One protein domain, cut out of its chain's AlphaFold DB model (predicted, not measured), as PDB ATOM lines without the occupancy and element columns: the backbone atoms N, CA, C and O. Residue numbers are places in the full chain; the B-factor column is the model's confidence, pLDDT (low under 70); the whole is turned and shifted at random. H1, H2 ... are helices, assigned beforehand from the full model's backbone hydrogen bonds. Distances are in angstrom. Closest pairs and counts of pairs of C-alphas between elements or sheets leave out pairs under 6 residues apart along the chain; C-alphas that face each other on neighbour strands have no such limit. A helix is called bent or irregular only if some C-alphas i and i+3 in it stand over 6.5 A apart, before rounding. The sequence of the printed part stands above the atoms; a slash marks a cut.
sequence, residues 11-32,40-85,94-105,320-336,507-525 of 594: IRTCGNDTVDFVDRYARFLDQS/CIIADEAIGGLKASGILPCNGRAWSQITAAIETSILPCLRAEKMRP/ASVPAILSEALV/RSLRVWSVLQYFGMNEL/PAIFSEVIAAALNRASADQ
ATOM      1  N   ILE A  11      34.240 -36.011  -3.304       80.06
ATOM      2  CA  ILE A  11      33.132 -36.348  -4.224       80.06
ATOM      3  C   ILE A  11      32.467 -37.649  -3.786       80.06
ATOM      4  O   ILE A  11      31.253 -37.678  -3.608       80.06
ATOM      5  N   ARG A  12      33.241 -38.724  -3.588       83.88
ATOM      6  CA  ARG A  12      32.677 -40.028  -3.204       83.88
ATOM      7  C   ARG A  12      31.976 -39.964  -1.852       83.88
ATOM      8  O   ARG A  12      30.851 -40.430  -1.717       83.88
ATOM      9  N   THR A  13      32.617 -39.341  -0.865       84.38
ATOM     10  CA  THR A  13      32.067 -39.231   0.494       84.38
ATOM     11  C   THR A  13      30.782 -38.397   0.507       84.38
ATOM     12  O   THR A  13      29.733 -38.883   0.921       84.38
ATOM     13  N   CYS A  14      30.830 -37.168  -0.017       84.00
ATOM     14  CA  CYS A  14      29.676 -36.269  -0.035       84.00
ATOM     15  C   CYS A  14      28.572 -36.766  -0.985       84.00
ATOM     16  O   CYS A  14      27.385 -36.565  -0.727       84.00
ATOM     17  N   GLY A  15      28.947 -37.434  -2.076       84.25
ATOM     18  CA  GLY A  15      28.017 -38.027  -3.026       84.25
ATOM     19  C   GLY A  15      27.229 -39.172  -2.404       84.25
ATOM     20  O   GLY A  15      26.006 -39.185  -2.509       84.25
ATOM     21  N   ASN A  16      27.895 -40.074  -1.680       85.75
ATOM     22  CA  ASN A  16      27.228 -41.156  -0.956       85.75
ATOM     23  C   ASN A  16      26.274 -40.615   0.118       85.75
ATOM     24  O   ASN A  16      25.119 -41.034   0.161       85.75
ATOM     25  N   ASP A  17      26.701 -39.612   0.896       85.44
ATOM     26  CA  ASP A  17      25.830 -38.927   1.865       85.44
ATOM     27  C   ASP A  17      24.583 -38.319   1.193       85.44
ATOM     28  O   ASP A  17      23.483 -38.341   1.751       85.44
ATOM     29  N   THR A  18      24.745 -37.782  -0.021       86.25
ATOM     30  CA  THR A  18      23.656 -37.190  -0.813       86.25
ATOM     31  C   THR A  18      22.693 -38.249  -1.336       86.25
ATOM     32  O   THR A  18      21.477 -38.069  -1.256       86.25
ATOM     33  N   VAL A  19      23.215 -39.368  -1.841       84.94
ATOM     34  CA  VAL A  19      22.409 -40.514  -2.280       84.94
ATOM     35  C   VAL A  19      21.592 -41.057  -1.110       84.94
ATOM     36  O   VAL A  19      20.380 -41.238  -1.237       84.94
ATOM     37  N   ASP A  20      22.222 -41.230   0.052       85.00
ATOM     38  CA  ASP A  20      21.550 -41.707   1.258       85.00
ATOM     39  C   ASP A  20      20.480 -40.709   1.744       85.00
ATOM     40  O   ASP A  20      19.405 -41.121   2.181       85.00
ATOM     41  N   PHE A  21      20.727 -39.398   1.640       85.62
ATOM     42  CA  PHE A  21      19.719 -38.365   1.913       85.62
ATOM     43  C   PHE A  21      18.506 -38.486   0.977       85.62
ATOM     44  O   PHE A  21      17.367 -38.493   1.449       85.62
ATOM     45  N   VAL A  22      18.720 -38.602  -0.339       81.50
ATOM     46  CA  VAL A  22      17.615 -38.670  -1.312       81.50
ATOM     47  C   VAL A  22      16.806 -39.956  -1.135       81.50
ATOM     48  O   VAL A  22      15.578 -39.913  -1.186       81.50
ATOM     49  N   ASP A  23      17.464 -41.080  -0.856       80.31
ATOM     50  CA  ASP A  23      16.805 -42.350  -0.544       80.31
ATOM     51  C   ASP A  23      15.959 -42.256   0.743       80.31
ATOM     52  O   ASP A  23      14.786 -42.646   0.745       80.31
ATOM     53  N   ARG A  24      16.484 -41.639   1.817       81.75
ATOM     54  CA  ARG A  24      15.692 -41.343   3.029       81.75
ATOM     55  C   ARG A  24      14.490 -40.453   2.723       81.75
ATOM     56  O   ARG A  24      13.391 -40.741   3.197       81.75
ATOM     57  N   TYR A  25      14.672 -39.403   1.924       75.69
ATOM     58  CA  TYR A  25      13.591 -38.500   1.528       75.69
ATOM     59  C   TYR A  25      12.516 -39.211   0.693       75.69
ATOM     60  O   TYR A  25      11.325 -39.036   0.953       75.69
ATOM     61  N   ALA A  26      12.905 -40.062  -0.260       71.06
ATOM     62  CA  ALA A  26      11.973 -40.839  -1.073       71.06
ATOM     63  C   ALA A  26      11.125 -41.792  -0.214       71.06
ATOM     64  O   ALA A  26       9.899 -41.808  -0.340       71.06
ATOM     65  N   ARG A  27      11.751 -42.516   0.725       69.19
ATOM     66  CA  ARG A  27      11.032 -43.369   1.694       69.19
ATOM     67  C   ARG A  27      10.118 -42.557   2.602       69.19
ATOM     68  O   ARG A  27       9.002 -42.980   2.894       69.19
ATOM     69  N   PHE A  28      10.576 -41.384   3.035       68.25
ATOM     70  CA  PHE A  28       9.762 -40.473   3.827       68.25
ATOM     71  C   PHE A  28       8.506 -40.024   3.062       68.25
ATOM     72  O   PHE A  28       7.425 -39.996   3.648       68.25
ATOM     73  N   LEU A  29       8.604 -39.712   1.763       62.78
ATOM     74  CA  LEU A  29       7.444 -39.349   0.935       62.78
ATOM     75  C   LEU A  29       6.422 -40.486   0.814       62.78
ATOM     76  O   LEU A  29       5.223 -40.233   0.908       62.78
ATOM     77  N   ASP A  30       6.890 -41.724   0.659       61.16
ATOM     78  CA  ASP A  30       6.022 -42.905   0.576       61.16
ATOM     79  C   ASP A  30       5.245 -43.138   1.890       61.16
ATOM     80  O   ASP A  30       4.050 -43.437   1.895       61.16
ATOM     81  N   GLN A  31       5.893 -42.890   3.033       57.12
ATOM     82  CA  GLN A  31       5.272 -42.992   4.360       57.12
ATOM     83  C   GLN A  31       4.336 -41.816   4.690       57.12
ATOM     84  O   GLN A  31       3.328 -41.999   5.376       57.12
ATOM     85  N   SER A  32       4.663 -40.606   4.224       51.47
ATOM     86  CA  SER A  32       3.944 -39.363   4.553       51.47
ATOM     87  C   SER A  32       2.717 -39.090   3.683       51.47
ATOM     88  O   SER A  32       1.920 -38.222   4.031       51.47
ATOM     89  N   CYS A  40       2.964 -28.287   9.974       47.88
ATOM     90  CA  CYS A  40       3.492 -27.435   8.915       47.88
ATOM     91  C   CYS A  40       4.160 -26.171   9.495       47.88
ATOM     92  O   CYS A  40       3.467 -25.322  10.049       47.88
ATOM     93  N   ILE A  41       5.481 -26.027   9.335       53.09
ATOM     94  CA  ILE A  41       6.202 -24.782   9.656       53.09
ATOM     95  C   ILE A  41       5.986 -23.796   8.500       53.09
ATOM     96  O   ILE A  41       6.187 -24.158   7.337       53.09
ATOM     97  N   ILE A  42       5.556 -22.569   8.801       59.94
ATOM     98  CA  ILE A  42       5.421 -21.498   7.801       59.94
ATOM     99  C   ILE A  42       6.833 -21.107   7.338       59.94
ATOM    100  O   ILE A  42       7.740 -21.004   8.161       59.94
ATOM    101  N   ALA A  43       7.042 -20.886   6.034       60.06
ATOM    102  CA  ALA A  43       8.369 -20.615   5.463       60.06
ATOM    103  C   ALA A  43       9.143 -19.489   6.185       60.06
ATOM    104  O   ALA A  43      10.365 -19.574   6.326       60.06
ATOM    105  N   ASP A  44       8.431 -18.490   6.714       59.97
ATOM    106  CA  ASP A  44       9.004 -17.382   7.485       59.97
ATOM    107  C   ASP A  44       9.637 -17.833   8.819       59.97
ATOM    108  O   ASP A  44      10.716 -17.360   9.185       59.97
ATOM    109  N   GLU A  45       9.031 -18.793   9.528       63.81
ATOM    110  CA  GLU A  45       9.555 -19.325  10.797       63.81
ATOM    111  C   GLU A  45      10.832 -20.146  10.580       63.81
ATOM    112  O   GLU A  45      11.818 -20.005  11.310       63.81
ATOM    113  N   ALA A  46      10.859 -20.964   9.528       61.44
ATOM    114  CA  ALA A  46      12.037 -21.750   9.182       61.44
ATOM    115  C   ALA A  46      13.213 -20.888   8.726       61.44
ATOM    116  O   ALA A  46      14.370 -21.221   8.992       61.44
ATOM    117  N   ILE A  47      12.938 -19.750   8.090       64.69
ATOM    118  CA  ILE A  47      13.980 -18.790   7.729       64.69
ATOM    119  C   ILE A  47      14.468 -17.999   8.926       64.69
ATOM    120  O   ILE A  47      15.663 -17.715   8.986       64.69
ATOM    121  N   GLY A  48      13.616 -17.735   9.919       65.19
ATOM    122  CA  GLY A  48      14.073 -17.328  11.248       65.19
ATOM    123  C   GLY A  48      15.129 -18.298  11.795       65.19
ATOM    124  O   GLY A  48      16.201 -17.868  12.219       65.19
ATOM    125  N   GLY A  49      14.883 -19.607  11.674       65.19
ATOM    126  CA  GLY A  49      15.841 -20.663  12.024       65.19
ATOM    127  C   GLY A  49      17.120 -20.666  11.172       65.19
ATOM    128  O   GLY A  49      18.228 -20.735  11.712       65.19
ATOM    129  N   LEU A  50      17.012 -20.534   9.845       65.81
ATOM    130  CA  LEU A  50      18.174 -20.472   8.945       65.81
ATOM    131  C   LEU A  50      19.030 -19.222   9.193       65.81
ATOM    132  O   LEU A  50      20.255 -19.325   9.240       65.81
ATOM    133  N   LYS A  51      18.408 -18.060   9.422       67.69
ATOM    134  CA  LYS A  51      19.097 -16.817   9.795       67.69
ATOM    135  C   LYS A  51      19.779 -16.948  11.157       67.69
ATOM    136  O   LYS A  51      20.957 -16.620  11.266       67.69
ATOM    137  N   ALA A  52      19.092 -17.500  12.161       65.75
ATOM    138  CA  ALA A  52      19.655 -17.727  13.495       65.75
ATOM    139  C   ALA A  52      20.824 -18.727  13.487       65.75
ATOM    140  O   ALA A  52      21.795 -18.555  14.219       65.75
ATOM    141  N   SER A  53      20.760 -19.750  12.630       61.34
ATOM    142  CA  SER A  53      21.853 -20.712  12.447       61.34
ATOM    143  C   SER A  53      23.004 -20.178  11.584       61.34
ATOM    144  O   SER A  53      24.033 -20.845  11.490       61.34
ATOM    145  N   GLY A  54      22.871 -18.989  10.986       73.00
ATOM    146  CA  GLY A  54      23.870 -18.340  10.141       73.00
ATOM    147  C   GLY A  54      23.830 -18.813   8.684       73.00
ATOM    148  O   GLY A  54      24.208 -19.945   8.376       73.00
ATOM    149  N   ILE A  55      23.427 -17.911   7.781       78.62
ATOM    150  CA  ILE A  55      23.461 -18.104   6.316       78.62
ATOM    151  C   ILE A  55      24.898 -18.015   5.782       78.62
ATOM    152  O   ILE A  55      25.261 -18.732   4.852       78.62
ATOM    153  N   LEU A  56      25.715 -17.160   6.401       82.00
ATOM    154  CA  LEU A  56      27.113 -16.926   6.051       82.00
ATOM    155  C   LEU A  56      28.019 -17.247   7.240       82.00
ATOM    156  O   LEU A  56      28.368 -16.355   8.017       82.00
ATOM    157  N   PRO A  57      28.405 -18.513   7.438       82.50
ATOM    158  CA  PRO A  57      29.281 -18.860   8.536       82.50
ATOM    159  C   PRO A  57      30.698 -18.356   8.238       82.50
ATOM    160  O   PRO A  57      31.169 -18.381   7.099       82.50
ATOM    161  N   CYS A  58      31.424 -17.934   9.275       81.31
ATOM    162  CA  CYS A  58      32.826 -17.538   9.116       81.31
ATOM    163  C   CYS A  58      33.686 -18.708   8.611       81.31
ATOM    164  O   CYS A  58      34.539 -18.522   7.745       81.31
ATOM    165  N   ASN A  59      33.436 -19.913   9.131       81.56
ATOM    166  CA  ASN A  59      34.135 -21.143   8.768       81.56
ATOM    167  C   ASN A  59      33.161 -22.156   8.163       81.56
ATOM    168  O   ASN A  59      32.001 -22.218   8.565       81.56
ATOM    169  N   GLY A  60      33.665 -22.951   7.223       80.75
ATOM    170  CA  GLY A  60      32.910 -24.002   6.559       80.75
ATOM    171  C   GLY A  60      32.390 -25.103   7.485       80.75
ATOM    172  O   GLY A  60      32.917 -25.321   8.579       80.75
ATOM    173  N   ARG A  61      31.363 -25.811   7.015       82.56
ATOM    174  CA  ARG A  61      30.711 -26.955   7.667       82.56
ATOM    175  C   ARG A  61      30.942 -28.226   6.861       82.56
ATOM    176  O   ARG A  61      31.077 -28.177   5.641       82.56
ATOM    177  N   ALA A  62      30.928 -29.371   7.536       84.06
ATOM    178  CA  ALA A  62      30.947 -30.656   6.846       84.06
ATOM    179  C   ALA A  62      29.656 -30.852   6.035       84.06
ATOM    180  O   ALA A  62      28.583 -30.416   6.457       84.06
ATOM    181  N   TRP A  63      29.742 -31.556   4.902       85.88
ATOM    182  CA  TRP A  63      28.584 -31.810   4.038       85.88
ATOM    183  C   TRP A  63      27.423 -32.490   4.779       85.88
ATOM    184  O   TRP A  63      26.274 -32.081   4.635       85.88
ATOM    185  N   SER A  64      27.720 -33.442   5.667       82.62
ATOM    186  CA  SER A  64      26.728 -34.115   6.514       82.62
ATOM    187  C   SER A  64      25.965 -33.170   7.454       82.62
ATOM    188  O   SER A  64      24.790 -33.384   7.743       82.62
ATOM    189  N   GLN A  65      26.597 -32.084   7.912       82.94
ATOM    190  CA  GLN A  65      25.924 -31.054   8.712       82.94
ATOM    191  C   GLN A  65      24.992 -30.196   7.847       82.94
ATOM    192  O   GLN A  65      23.961 -29.729   8.326       82.94
ATOM    193  N   ILE A  66      25.348 -29.989   6.575       84.75
ATOM    194  CA  ILE A  66      24.529 -29.250   5.610       84.75
ATOM    195  C   ILE A  66      23.295 -30.075   5.241       84.75
ATOM    196  O   ILE A  66      22.185 -29.559   5.340       84.75
ATOM    197  N   THR A  67      23.449 -31.358   4.902       84.25
ATOM    198  CA  THR A  67      22.305 -32.238   4.607       84.25
ATOM    199  C   THR A  67      21.380 -32.386   5.817       84.25
ATOM    200  O   THR A  67      20.167 -32.271   5.661       84.25
ATOM    201  N   ALA A  68      21.920 -32.497   7.036       84.12
ATOM    202  CA  ALA A  68      21.117 -32.476   8.264       84.12
ATOM    203  C   ALA A  68      20.350 -31.152   8.465       84.12
ATOM    204  O   ALA A  68      19.195 -31.153   8.902       84.12
ATOM    205  N   ALA A  69      20.947 -30.004   8.123       82.94
ATOM    206  CA  ALA A  69      20.259 -28.713   8.164       82.94
ATOM    207  C   ALA A  69      19.124 -28.629   7.125       82.94
ATOM    208  O   ALA A  69      18.049 -28.112   7.432       82.94
ATOM    209  N   ILE A  70      19.316 -29.199   5.926       82.38
ATOM    210  CA  ILE A  70      18.251 -29.332   4.918       82.38
ATOM    211  C   ILE A  70      17.103 -30.186   5.479       82.38
ATOM    212  O   ILE A  70      15.945 -29.773   5.407       82.38
ATOM    213  N   GLU A  71      17.408 -31.339   6.087       79.62
ATOM    214  CA  GLU A  71      16.400 -32.237   6.672       79.62
ATOM    215  C   GLU A  71      15.576 -31.568   7.779       79.62
ATOM    216  O   GLU A  71      14.363 -31.762   7.856       79.62
ATOM    217  N   THR A  72      16.225 -30.777   8.633       77.25
ATOM    218  CA  THR A  72      15.607 -30.209   9.840       77.25
ATOM    219  C   THR A  72      14.945 -28.855   9.619       77.25
ATOM    220  O   THR A  72      13.967 -28.555  10.298       77.25
ATOM    221  N   SER A  73      15.447 -28.040   8.686       74.44
ATOM    222  CA  SER A  73      15.000 -26.648   8.509       74.44
ATOM    223  C   SER A  73      14.271 -26.410   7.185       74.44
ATOM    224  O   SER A  73      13.360 -25.592   7.128       74.44
ATOM    225  N   ILE A  74      14.627 -27.130   6.114       75.81
ATOM    226  CA  ILE A  74      14.070 -26.896   4.768       75.81
ATOM    227  C   ILE A  74      12.948 -27.890   4.453       75.81
ATOM    228  O   ILE A  74      11.863 -27.481   4.037       75.81
ATOM    229  N   LEU A  75      13.165 -29.193   4.687       74.44
ATOM    230  CA  LEU A  75      12.159 -30.219   4.388       74.44
ATOM    231  C   LEU A  75      10.805 -29.995   5.089       74.44
ATOM    232  O   LEU A  75       9.787 -30.229   4.434       74.44
ATOM    233  N   PRO A  76      10.723 -29.538   6.357       70.62
ATOM    234  CA  PRO A  76       9.433 -29.280   7.000       70.62
ATOM    235  C   PRO A  76       8.589 -28.217   6.288       70.62
ATOM    236  O   PRO A  76       7.370 -28.353   6.245       70.62
ATOM    237  N   CYS A  77       9.216 -27.220   5.657       64.31
ATOM    238  CA  CYS A  77       8.519 -26.179   4.891       64.31
ATOM    239  C   CYS A  77       7.930 -26.723   3.592       64.31
ATOM    240  O   CYS A  77       6.850 -26.326   3.169       64.31
ATOM    241  N   LEU A  78       8.608 -27.694   2.976       61.78
ATOM    242  CA  LEU A  78       8.115 -28.365   1.772       61.78
ATOM    243  C   LEU A  78       6.878 -29.239   2.054       61.78
ATOM    244  O   LEU A  78       6.123 -29.547   1.127       61.78
ATOM    245  N   ARG A  79       6.645 -29.629   3.321       53.03
ATOM    246  CA  ARG A  79       5.449 -30.383   3.748       53.03
ATOM    247  C   ARG A  79       4.170 -29.537   3.673       53.03
ATOM    248  O   ARG A  79       3.102 -30.103   3.460       53.03
ATOM    249  N   ALA A  80       4.284 -28.210   3.770       44.78
ATOM    250  CA  ALA A  80       3.176 -27.256   3.702       44.78
ATOM    251  C   ALA A  80       2.394 -27.306   2.383       44.78
ATOM    252  O   ALA A  80       1.164 -27.277   2.363       44.78
ATOM    253  N   GLU A  81       3.117 -27.386   1.265       45.19
ATOM    254  CA  GLU A  81       2.551 -27.180  -0.071       45.19
ATOM    255  C   GLU A  81       2.035 -28.471  -0.722       45.19
ATOM    256  O   GLU A  81       1.064 -28.425  -1.478       45.19
ATOM    257  N   LYS A  82       2.624 -29.643  -0.417       44.50
ATOM    258  CA  LYS A  82       2.174 -30.950  -0.959       44.50
ATOM    259  C   LYS A  82       0.837 -31.437  -0.388       44.50
ATOM    260  O   LYS A  82       0.274 -32.382  -0.931       44.50
ATOM    261  N   MET A  83       0.338 -30.820   0.685       38.91
ATOM    262  CA  MET A  83      -0.968 -31.148   1.270       38.91
ATOM    263  C   MET A  83      -2.154 -30.503   0.532       38.91
ATOM    264  O   MET A  83      -3.303 -30.799   0.858       38.91
ATOM    265  N   ARG A  84      -1.913 -29.672  -0.494       42.44
ATOM    266  CA  ARG A  84      -2.951 -29.323  -1.476       42.44
ATOM    267  C   ARG A  84      -3.055 -30.468  -2.494       42.44
ATOM    268  O   ARG A  84      -2.012 -30.895  -2.991       42.44
ATOM    269  N   PRO A  85      -4.261 -30.985  -2.811       40.62
ATOM    270  CA  PRO A  85      -4.401 -32.013  -3.838       40.62
ATOM    271  C   PRO A  85      -3.728 -31.514  -5.125       40.62
ATOM    272  O   PRO A  85      -3.974 -30.366  -5.510       40.62
ATOM    273  N   ALA A  94       9.112 -36.770 -11.167       55.81
ATOM    274  CA  ALA A  94      10.553 -36.999 -11.110       55.81
ATOM    275  C   ALA A  94      10.786 -38.484 -11.348       55.81
ATOM    276  O   ALA A  94      10.065 -39.319 -10.803       55.81
ATOM    277  N   SER A  95      11.796 -38.805 -12.143       59.84
ATOM    278  CA  SER A  95      12.269 -40.170 -12.316       59.84
ATOM    279  C   SER A  95      13.697 -40.277 -11.793       59.84
ATOM    280  O   SER A  95      14.446 -39.298 -11.815       59.84
ATOM    281  N   VAL A  96      14.077 -41.470 -11.331       63.25
ATOM    282  CA  VAL A  96      15.462 -41.760 -10.931       63.25
ATOM    283  C   VAL A  96      16.449 -41.383 -12.050       63.25
ATOM    284  O   VAL A  96      17.372 -40.622 -11.763       63.25
ATOM    285  N   PRO A  97      16.222 -41.756 -13.330       59.66
ATOM    286  CA  PRO A  97      17.095 -41.329 -14.421       59.66
ATOM    287  C   PRO A  97      17.206 -39.811 -14.582       59.66
ATOM    288  O   PRO A  97      18.295 -39.320 -14.855       59.66
ATOM    289  N   ALA A  98      16.122 -39.050 -14.398       62.28
ATOM    290  CA  ALA A  98      16.170 -37.591 -14.497       62.28
ATOM    291  C   ALA A  98      17.021 -36.963 -13.379       62.28
ATOM    292  O   ALA A  98      17.851 -36.106 -13.665       62.28
ATOM    293  N   ILE A  99      16.869 -37.416 -12.129       63.84
ATOM    294  CA  ILE A  99      17.654 -36.911 -10.986       63.84
ATOM    295  C   ILE A  99      19.146 -37.207 -11.179       63.84
ATOM    296  O   ILE A  99      19.990 -36.334 -10.975       63.84
ATOM    297  N   LEU A 100      19.480 -38.426 -11.604       65.69
ATOM    298  CA  LEU A 100      20.869 -38.828 -11.838       65.69
ATOM    299  C   LEU A 100      21.473 -38.141 -13.071       65.69
ATOM    300  O   LEU A 100      22.660 -37.824 -13.076       65.69
ATOM    301  N   SER A 101      20.660 -37.826 -14.083       67.88
ATOM    302  CA  SER A 101      21.116 -37.066 -15.255       67.88
ATOM    303  C   SER A 101      21.524 -35.636 -14.889       67.88
ATOM    304  O   SER A 101      22.518 -35.142 -15.412       67.88
ATOM    305  N   GLU A 102      20.825 -34.986 -13.952       71.19
ATOM    306  CA  GLU A 102      21.233 -33.671 -13.426       71.19
ATOM    307  C   GLU A 102      22.589 -33.757 -12.714       71.19
ATOM    308  O   GLU A 102      23.457 -32.917 -12.945       71.19
ATOM    309  N   ALA A 103      22.820 -34.817 -11.927       72.44
ATOM    310  CA  ALA A 103      24.117 -35.067 -11.295       72.44
ATOM    311  C   ALA A 103      25.249 -35.163 -12.330       72.44
ATOM    312  O   ALA A 103      26.313 -34.576 -12.140       72.44
ATOM    313  N   LEU A 104      25.010 -35.875 -13.437       68.12
ATOM    314  CA  LEU A 104      25.976 -36.055 -14.522       68.12
ATOM    315  C   LEU A 104      26.260 -34.748 -15.269       68.12
ATOM    316  O   LEU A 104      27.424 -34.392 -15.456       68.12
ATOM    317  N   VAL A 105      25.216 -34.023 -15.680       71.38
ATOM    318  CA  VAL A 105      25.347 -32.757 -16.420       71.38
ATOM    319  C   VAL A 105      26.126 -31.737 -15.594       71.38
ATOM    320  O   VAL A 105      27.093 -31.152 -16.086       71.38
ATOM    321  N   ARG A 320      17.686 -22.702  -6.918       77.19
ATOM    322  CA  ARG A 320      19.078 -22.236  -7.106       77.19
ATOM    323  C   ARG A 320      19.712 -21.696  -5.826       77.19
ATOM    324  O   ARG A 320      20.919 -21.825  -5.622       77.19
ATOM    325  N   SER A 321      18.899 -21.106  -4.954       78.94
ATOM    326  CA  SER A 321      19.335 -20.584  -3.659       78.94
ATOM    327  C   SER A 321      19.880 -21.675  -2.743       78.94
ATOM    328  O   SER A 321      20.825 -21.406  -2.004       78.94
ATOM    329  N   LEU A 322      19.392 -22.918  -2.862       82.56
ATOM    330  CA  LEU A 322      19.945 -24.073  -2.153       82.56
ATOM    331  C   LEU A 322      21.405 -24.322  -2.540       82.56
ATOM    332  O   LEU A 322      22.247 -24.517  -1.669       82.56
ATOM    333  N   ARG A 323      21.725 -24.248  -3.836       83.50
ATOM    334  CA  ARG A 323      23.093 -24.415  -4.345       83.50
ATOM    335  C   ARG A 323      24.034 -23.356  -3.788       83.50
ATOM    336  O   ARG A 323      25.089 -23.690  -3.256       83.50
ATOM    337  N   VAL A 324      23.651 -22.085  -3.906       81.69
ATOM    338  CA  VAL A 324      24.478 -20.968  -3.431       81.69
ATOM    339  C   VAL A 324      24.663 -21.048  -1.915       81.69
ATOM    340  O   VAL A 324      25.792 -20.988  -1.435       81.69
ATOM    341  N   TRP A 325      23.585 -21.286  -1.164       86.94
ATOM    342  CA  TRP A 325      23.641 -21.476   0.284       86.94
ATOM    343  C   TRP A 325      24.562 -22.622   0.695       86.94
ATOM    344  O   TRP A 325      25.427 -22.424   1.540       86.94
ATOM    345  N   SER A 326      24.446 -23.800   0.083       84.25
ATOM    346  CA  SER A 326      25.292 -24.946   0.421       84.25
ATOM    347  C   SER A 326      26.775 -24.666   0.185       84.25
ATOM    348  O   SER A 326      27.600 -25.049   1.008       84.25
ATOM    349  N   VAL A 327      27.134 -23.967  -0.898       81.94
ATOM    350  CA  VAL A 327      28.525 -23.552  -1.162       81.94
ATOM    351  C   VAL A 327      29.025 -22.598  -0.072       81.94
ATOM    352  O   VAL A 327      30.135 -22.772   0.438       81.94
ATOM    353  N   LEU A 328      28.197 -21.625   0.323       83.81
ATOM    354  CA  LEU A 328      28.516 -20.681   1.400       83.81
ATOM    355  C   LEU A 328      28.691 -21.399   2.742       83.81
ATOM    356  O   LEU A 328      29.656 -21.130   3.456       83.81
ATOM    357  N   GLN A 329      27.819 -22.360   3.052       82.56
ATOM    358  CA  GLN A 329      27.912 -23.172   4.263       82.56
ATOM    359  C   GLN A 329      29.134 -24.093   4.253       82.56
ATOM    360  O   GLN A 329      29.759 -24.284   5.293       82.56
ATOM    361  N   TYR A 330      29.488 -24.653   3.096       81.88
ATOM    362  CA  TYR A 330      30.575 -25.619   2.961       81.88
ATOM    363  C   TYR A 330      31.950 -24.988   3.145       81.88
ATOM    364  O   TYR A 330      32.773 -25.493   3.903       81.88
ATOM    365  N   PHE A 331      32.205 -23.862   2.477       80.88
ATOM    366  CA  PHE A 331      33.506 -23.196   2.548       80.88
ATOM    367  C   PHE A 331      33.585 -22.194   3.703       80.88
ATOM    368  O   PHE A 331      34.619 -22.084   4.369       80.88
ATOM    369  N   GLY A 332      32.492 -21.476   3.966       79.62
ATOM    370  CA  GLY A 332      32.475 -20.325   4.859       79.62
ATOM    371  C   GLY A 332      33.240 -19.121   4.303       79.62
ATOM    372  O   GLY A 332      34.100 -19.222   3.421       79.62
ATOM    373  N   MET A 333      32.948 -17.945   4.853       82.38
ATOM    374  CA  MET A 333      33.451 -16.672   4.328       82.38
ATOM    375  C   MET A 333      34.974 -16.545   4.387       82.38
ATOM    376  O   MET A 333      35.581 -15.975   3.479       82.38
ATOM    377  N   ASN A 334      35.617 -17.098   5.417       80.25
ATOM    378  CA  ASN A 334      37.068 -17.018   5.558       80.25
ATOM    379  C   ASN A 334      37.796 -17.776   4.447       80.25
ATOM    380  O   ASN A 334      38.834 -17.313   3.978       80.25
ATOM    381  N   GLU A 335      37.301 -18.951   4.051       78.00
ATOM    382  CA  GLU A 335      37.923 -19.734   2.980       78.00
ATOM    383  C   GLU A 335      37.673 -19.086   1.621       78.00
ATOM    384  O   GLU A 335      38.612 -18.973   0.837       78.00
ATOM    385  N   LEU A 336      36.452 -18.595   1.375       78.00
ATOM    386  CA  LEU A 336      36.110 -17.888   0.138       78.00
ATOM    387  C   LEU A 336      37.010 -16.664  -0.068       78.00
ATOM    388  O   LEU A 336      37.652 -16.554  -1.113       78.00
ATOM    389  N   PRO A 507      30.150 -29.300  -3.257       76.19
ATOM    390  CA  PRO A 507      28.841 -28.905  -2.727       76.19
ATOM    391  C   PRO A 507      27.873 -28.372  -3.792       76.19
ATOM    392  O   PRO A 507      26.661 -28.514  -3.625       76.19
ATOM    393  N   ALA A 508      28.359 -27.775  -4.886       76.88
ATOM    394  CA  ALA A 508      27.495 -27.290  -5.961       76.88
ATOM    395  C   ALA A 508      26.877 -28.443  -6.768       76.88
ATOM    396  O   ALA A 508      25.676 -28.398  -7.030       76.88
ATOM    397  N   ILE A 509      27.660 -29.484  -7.092       75.19
ATOM    398  CA  ILE A 509      27.173 -30.693  -7.786       75.19
ATOM    399  C   ILE A 509      26.032 -31.320  -6.983       75.19
ATOM    400  O   ILE A 509      24.930 -31.515  -7.490       75.19
ATOM    401  N   PHE A 510      26.275 -31.603  -5.703       84.19
ATOM    402  CA  PHE A 510      25.319 -32.351  -4.891       84.19
ATOM    403  C   PHE A 510      24.110 -31.542  -4.447       84.19
ATOM    404  O   PHE A 510      23.025 -32.103  -4.297       84.19
ATOM    405  N   SER A 511      24.244 -30.222  -4.322       81.81
ATOM    406  CA  SER A 511      23.076 -29.365  -4.106       81.81
ATOM    407  C   SER A 511      22.116 -29.393  -5.286       81.81
ATOM    408  O   SER A 511      20.908 -29.328  -5.070       81.81
ATOM    409  N   GLU A 512      22.622 -29.528  -6.515       79.94
ATOM    410  CA  GLU A 512      21.749 -29.687  -7.671       79.94
ATOM    411  C   GLU A 512      21.024 -31.034  -7.643       79.94
ATOM    412  O   GLU A 512      19.818 -31.085  -7.872       79.94
ATOM    413  N   VAL A 513      21.720 -32.121  -7.293       80.12
ATOM    414  CA  VAL A 513      21.088 -33.443  -7.138       80.12
ATOM    415  C   VAL A 513      19.948 -33.379  -6.125       80.12
ATOM    416  O   VAL A 513      18.854 -33.880  -6.389       80.12
ATOM    417  N   ILE A 514      20.175 -32.713  -4.989       79.81
ATOM    418  CA  ILE A 514      19.139 -32.489  -3.979       79.81
ATOM    419  C   ILE A 514      17.999 -31.648  -4.567       79.81
ATOM    420  O   ILE A 514      16.846 -32.059  -4.478       79.81
ATOM    421  N   ALA A 515      18.287 -30.514  -5.211       77.94
ATOM    422  CA  ALA A 515      17.265 -29.656  -5.817       77.94
ATOM    423  C   ALA A 515      16.409 -30.406  -6.859       77.94
ATOM    424  O   ALA A 515      15.180 -30.287  -6.861       77.94
ATOM    425  N   ALA A 516      17.041 -31.230  -7.697       73.12
ATOM    426  CA  ALA A 516      16.382 -32.086  -8.676       73.12
ATOM    427  C   ALA A 516      15.505 -33.153  -8.004       73.12
ATOM    428  O   ALA A 516      14.361 -33.350  -8.415       73.12
ATOM    429  N   ALA A 517      15.993 -33.792  -6.937       72.00
ATOM    430  CA  ALA A 517      15.241 -34.786  -6.171       72.00
ATOM    431  C   ALA A 517      14.024 -34.190  -5.446       72.00
ATOM    432  O   ALA A 517      12.973 -34.830  -5.349       72.00
ATOM    433  N   LEU A 518      14.126 -32.946  -4.971       71.75
ATOM    434  CA  LEU A 518      12.993 -32.225  -4.388       71.75
ATOM    435  C   LEU A 518      11.902 -31.926  -5.440       71.75
ATOM    436  O   LEU A 518      10.721 -31.854  -5.080       71.75
ATOM    437  N   ASN A 519      12.285 -31.822  -6.723       65.06
ATOM    438  CA  ASN A 519      11.427 -31.667  -7.905       65.06
ATOM    439  C   ASN A 519      10.282 -30.661  -7.704       65.06
ATOM    440  O   ASN A 519       9.088 -30.996  -7.721       65.06
ATOM    441  N   ARG A 520      10.650 -29.404  -7.459       60.31
ATOM    442  CA  ARG A 520       9.725 -28.278  -7.301       60.31
ATOM    443  C   ARG A 520       9.866 -27.316  -8.475       60.31
ATOM    444  O   ARG A 520      10.967 -27.087  -8.961       60.31
ATOM    445  N   ALA A 521       8.759 -26.715  -8.903       53.03
ATOM    446  CA  ALA A 521       8.846 -25.303  -9.245       53.03
ATOM    447  C   ALA A 521       7.590 -24.565  -8.823       53.03
ATOM    448  O   ALA A 521       6.467 -25.002  -9.078       53.03
ATOM    449  N   SER A 522       7.837 -23.409  -8.238       50.75
ATOM    450  CA  SER A 522       6.866 -22.368  -7.985       50.75
ATOM    451  C   SER A 522       6.481 -21.716  -9.312       50.75
ATOM    452  O   SER A 522       7.296 -21.048  -9.946       50.75
ATOM    453  N   ALA A 523       5.250 -21.961  -9.762       46.50
ATOM    454  CA  ALA A 523       4.661 -21.327 -10.946       46.50
ATOM    455  C   ALA A 523       3.295 -20.671 -10.651       46.50
ATOM    456  O   ALA A 523       2.650 -20.182 -11.575       46.50
ATOM    457  N   ASP A 524       2.843 -20.682  -9.392       43.34
ATOM    458  CA  ASP A 524       1.471 -20.324  -9.009       43.34
ATOM    459  C   ASP A 524       1.389 -19.012  -8.207       43.34
ATOM    460  O   ASP A 524       2.346 -18.605  -7.552       43.34
ATOM    461  N   GLN A 525       0.221 -18.363  -8.222       36.19
ATOM    462  CA  GLN A 525      -0.060 -17.048  -7.626       36.19
ATOM    463  C   GLN A 525       0.130 -16.974  -6.096       36.19
ATOM    464  O   GLN A 525       0.127 -15.875  -5.555       36.19
TER     465      GLN A 525
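This is residues 11 to 32, 40 to 85, 94 to 105, 320 to 336 and 507 to 525 of the 594 residues of an uncharacterized protein of Perkinsus olseni (UniProt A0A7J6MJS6). Six helices, running nearly along one common axis, make two layers of three: H1, H3 and H2 side by side in one, H4, H6 and H5 side by side in the other. The layers are only partly face to face: H1, H3, H5 and H6 form a bundle in the middle, while H2 packs on H3 at one side and H4 packs on H6 at the other. H3 and H6 touch three other helices each, and the helix contacts are mostly aligned. The printed part, cut in four places, has 116 residues with six named helices, H1 to H6 in order along the chain, and no named strand; the class is all helix. It is compact, with a radius of gyration of the C-alphas of 14.4 A, and spans 45 by 34 by 26 A.

The longest helix is H1, residues 11 to 32. With its residues 14 to 21 alone it touches residues 63 to 67 of H3, residues 63 to 81; the closest C-alphas, of Cys 14 and Trp 63, are 6.1 A apart. H1 and H3 run the same way at a shallow tilt of 27 degrees. With its residues 14 to 22 alone H1 touches H6, residues 507 to 518, the closest C-alphas being those of Thr 18 and Phe 510 at 6.5 A; they run the same way at a shallow tilt of 16 degrees. H3 and H6 are close but not clearly touching, with the C-alphas of Trp 63 and Pro 507 closest at 7.4 A. H5, residues 320 to 336, touches H6, where the C-alphas of Arg 323 and Ser 511 come closest at 5.0 A; these two run opposite ways at a shallow tilt of 23 degrees. Residues 326 to 330 of H5 touch residues 63 to 66 of H3, with the C-alphas of Trp 63 and Tyr 330 closest at 6.6 A. H1, H3, H5 and H6 are a bundle, four helices set side by side. H2, residues 43 to 52, forms a helical hairpin with H3, touching its residues 73 to 77 alone; the C-alphas of Ala 43 and Cys 77 come closest at 5.6 A. H4, residues 96 to 105, touches H6 and runs the opposite way, with the C-alphas of Ala 103 and Val 513 closest at 5.4 A. H1 is apart from H2, H4 and H5. Every O i to N i+4 pair is within hydrogen-bond range in H1, H2, H4 and H6; in H3 it is 10 of 15 and in H5 10 of 13.

H1 begins at C-alpha 11, at (33.132, -36.348, -4.224), and measures 30.6 A from first to last C-alpha. H2 is 14.2 A long and H4 14.5 A. H3, 26.8 A long, begins at C-alpha 63, at (28.584, -31.810, 4.038). It has a kink of 33 degrees near residue 75 and is neither bent nor irregular, but only just: C-alphas 72 and 75 are 6.5 A apart. H5, 19.0 A long, has a kink of 58 degrees near residue 330 and is irregular, with C-alphas 330 and 333 at 9.5 A. H6, 16.3 A long, ends at C-alpha 518, at (12.993, -32.225, -4.388).

The two C-alphas farthest apart, of Pro 85 and Asn 334, are at 45.1 A. Residues 33 to 39, 86 to 93, 106 to 319 and 337 to 506 are not printed; the C-alpha gaps across these cuts are 12.7, 17.4, 15.4 and 13.5 A. The one link printed whole, H2 to H3, is short. The mean pLDDT of the printed part is 71.4, and 45 residues are under 70, among them 40 to 53, 77 to 85 and 519 to 525.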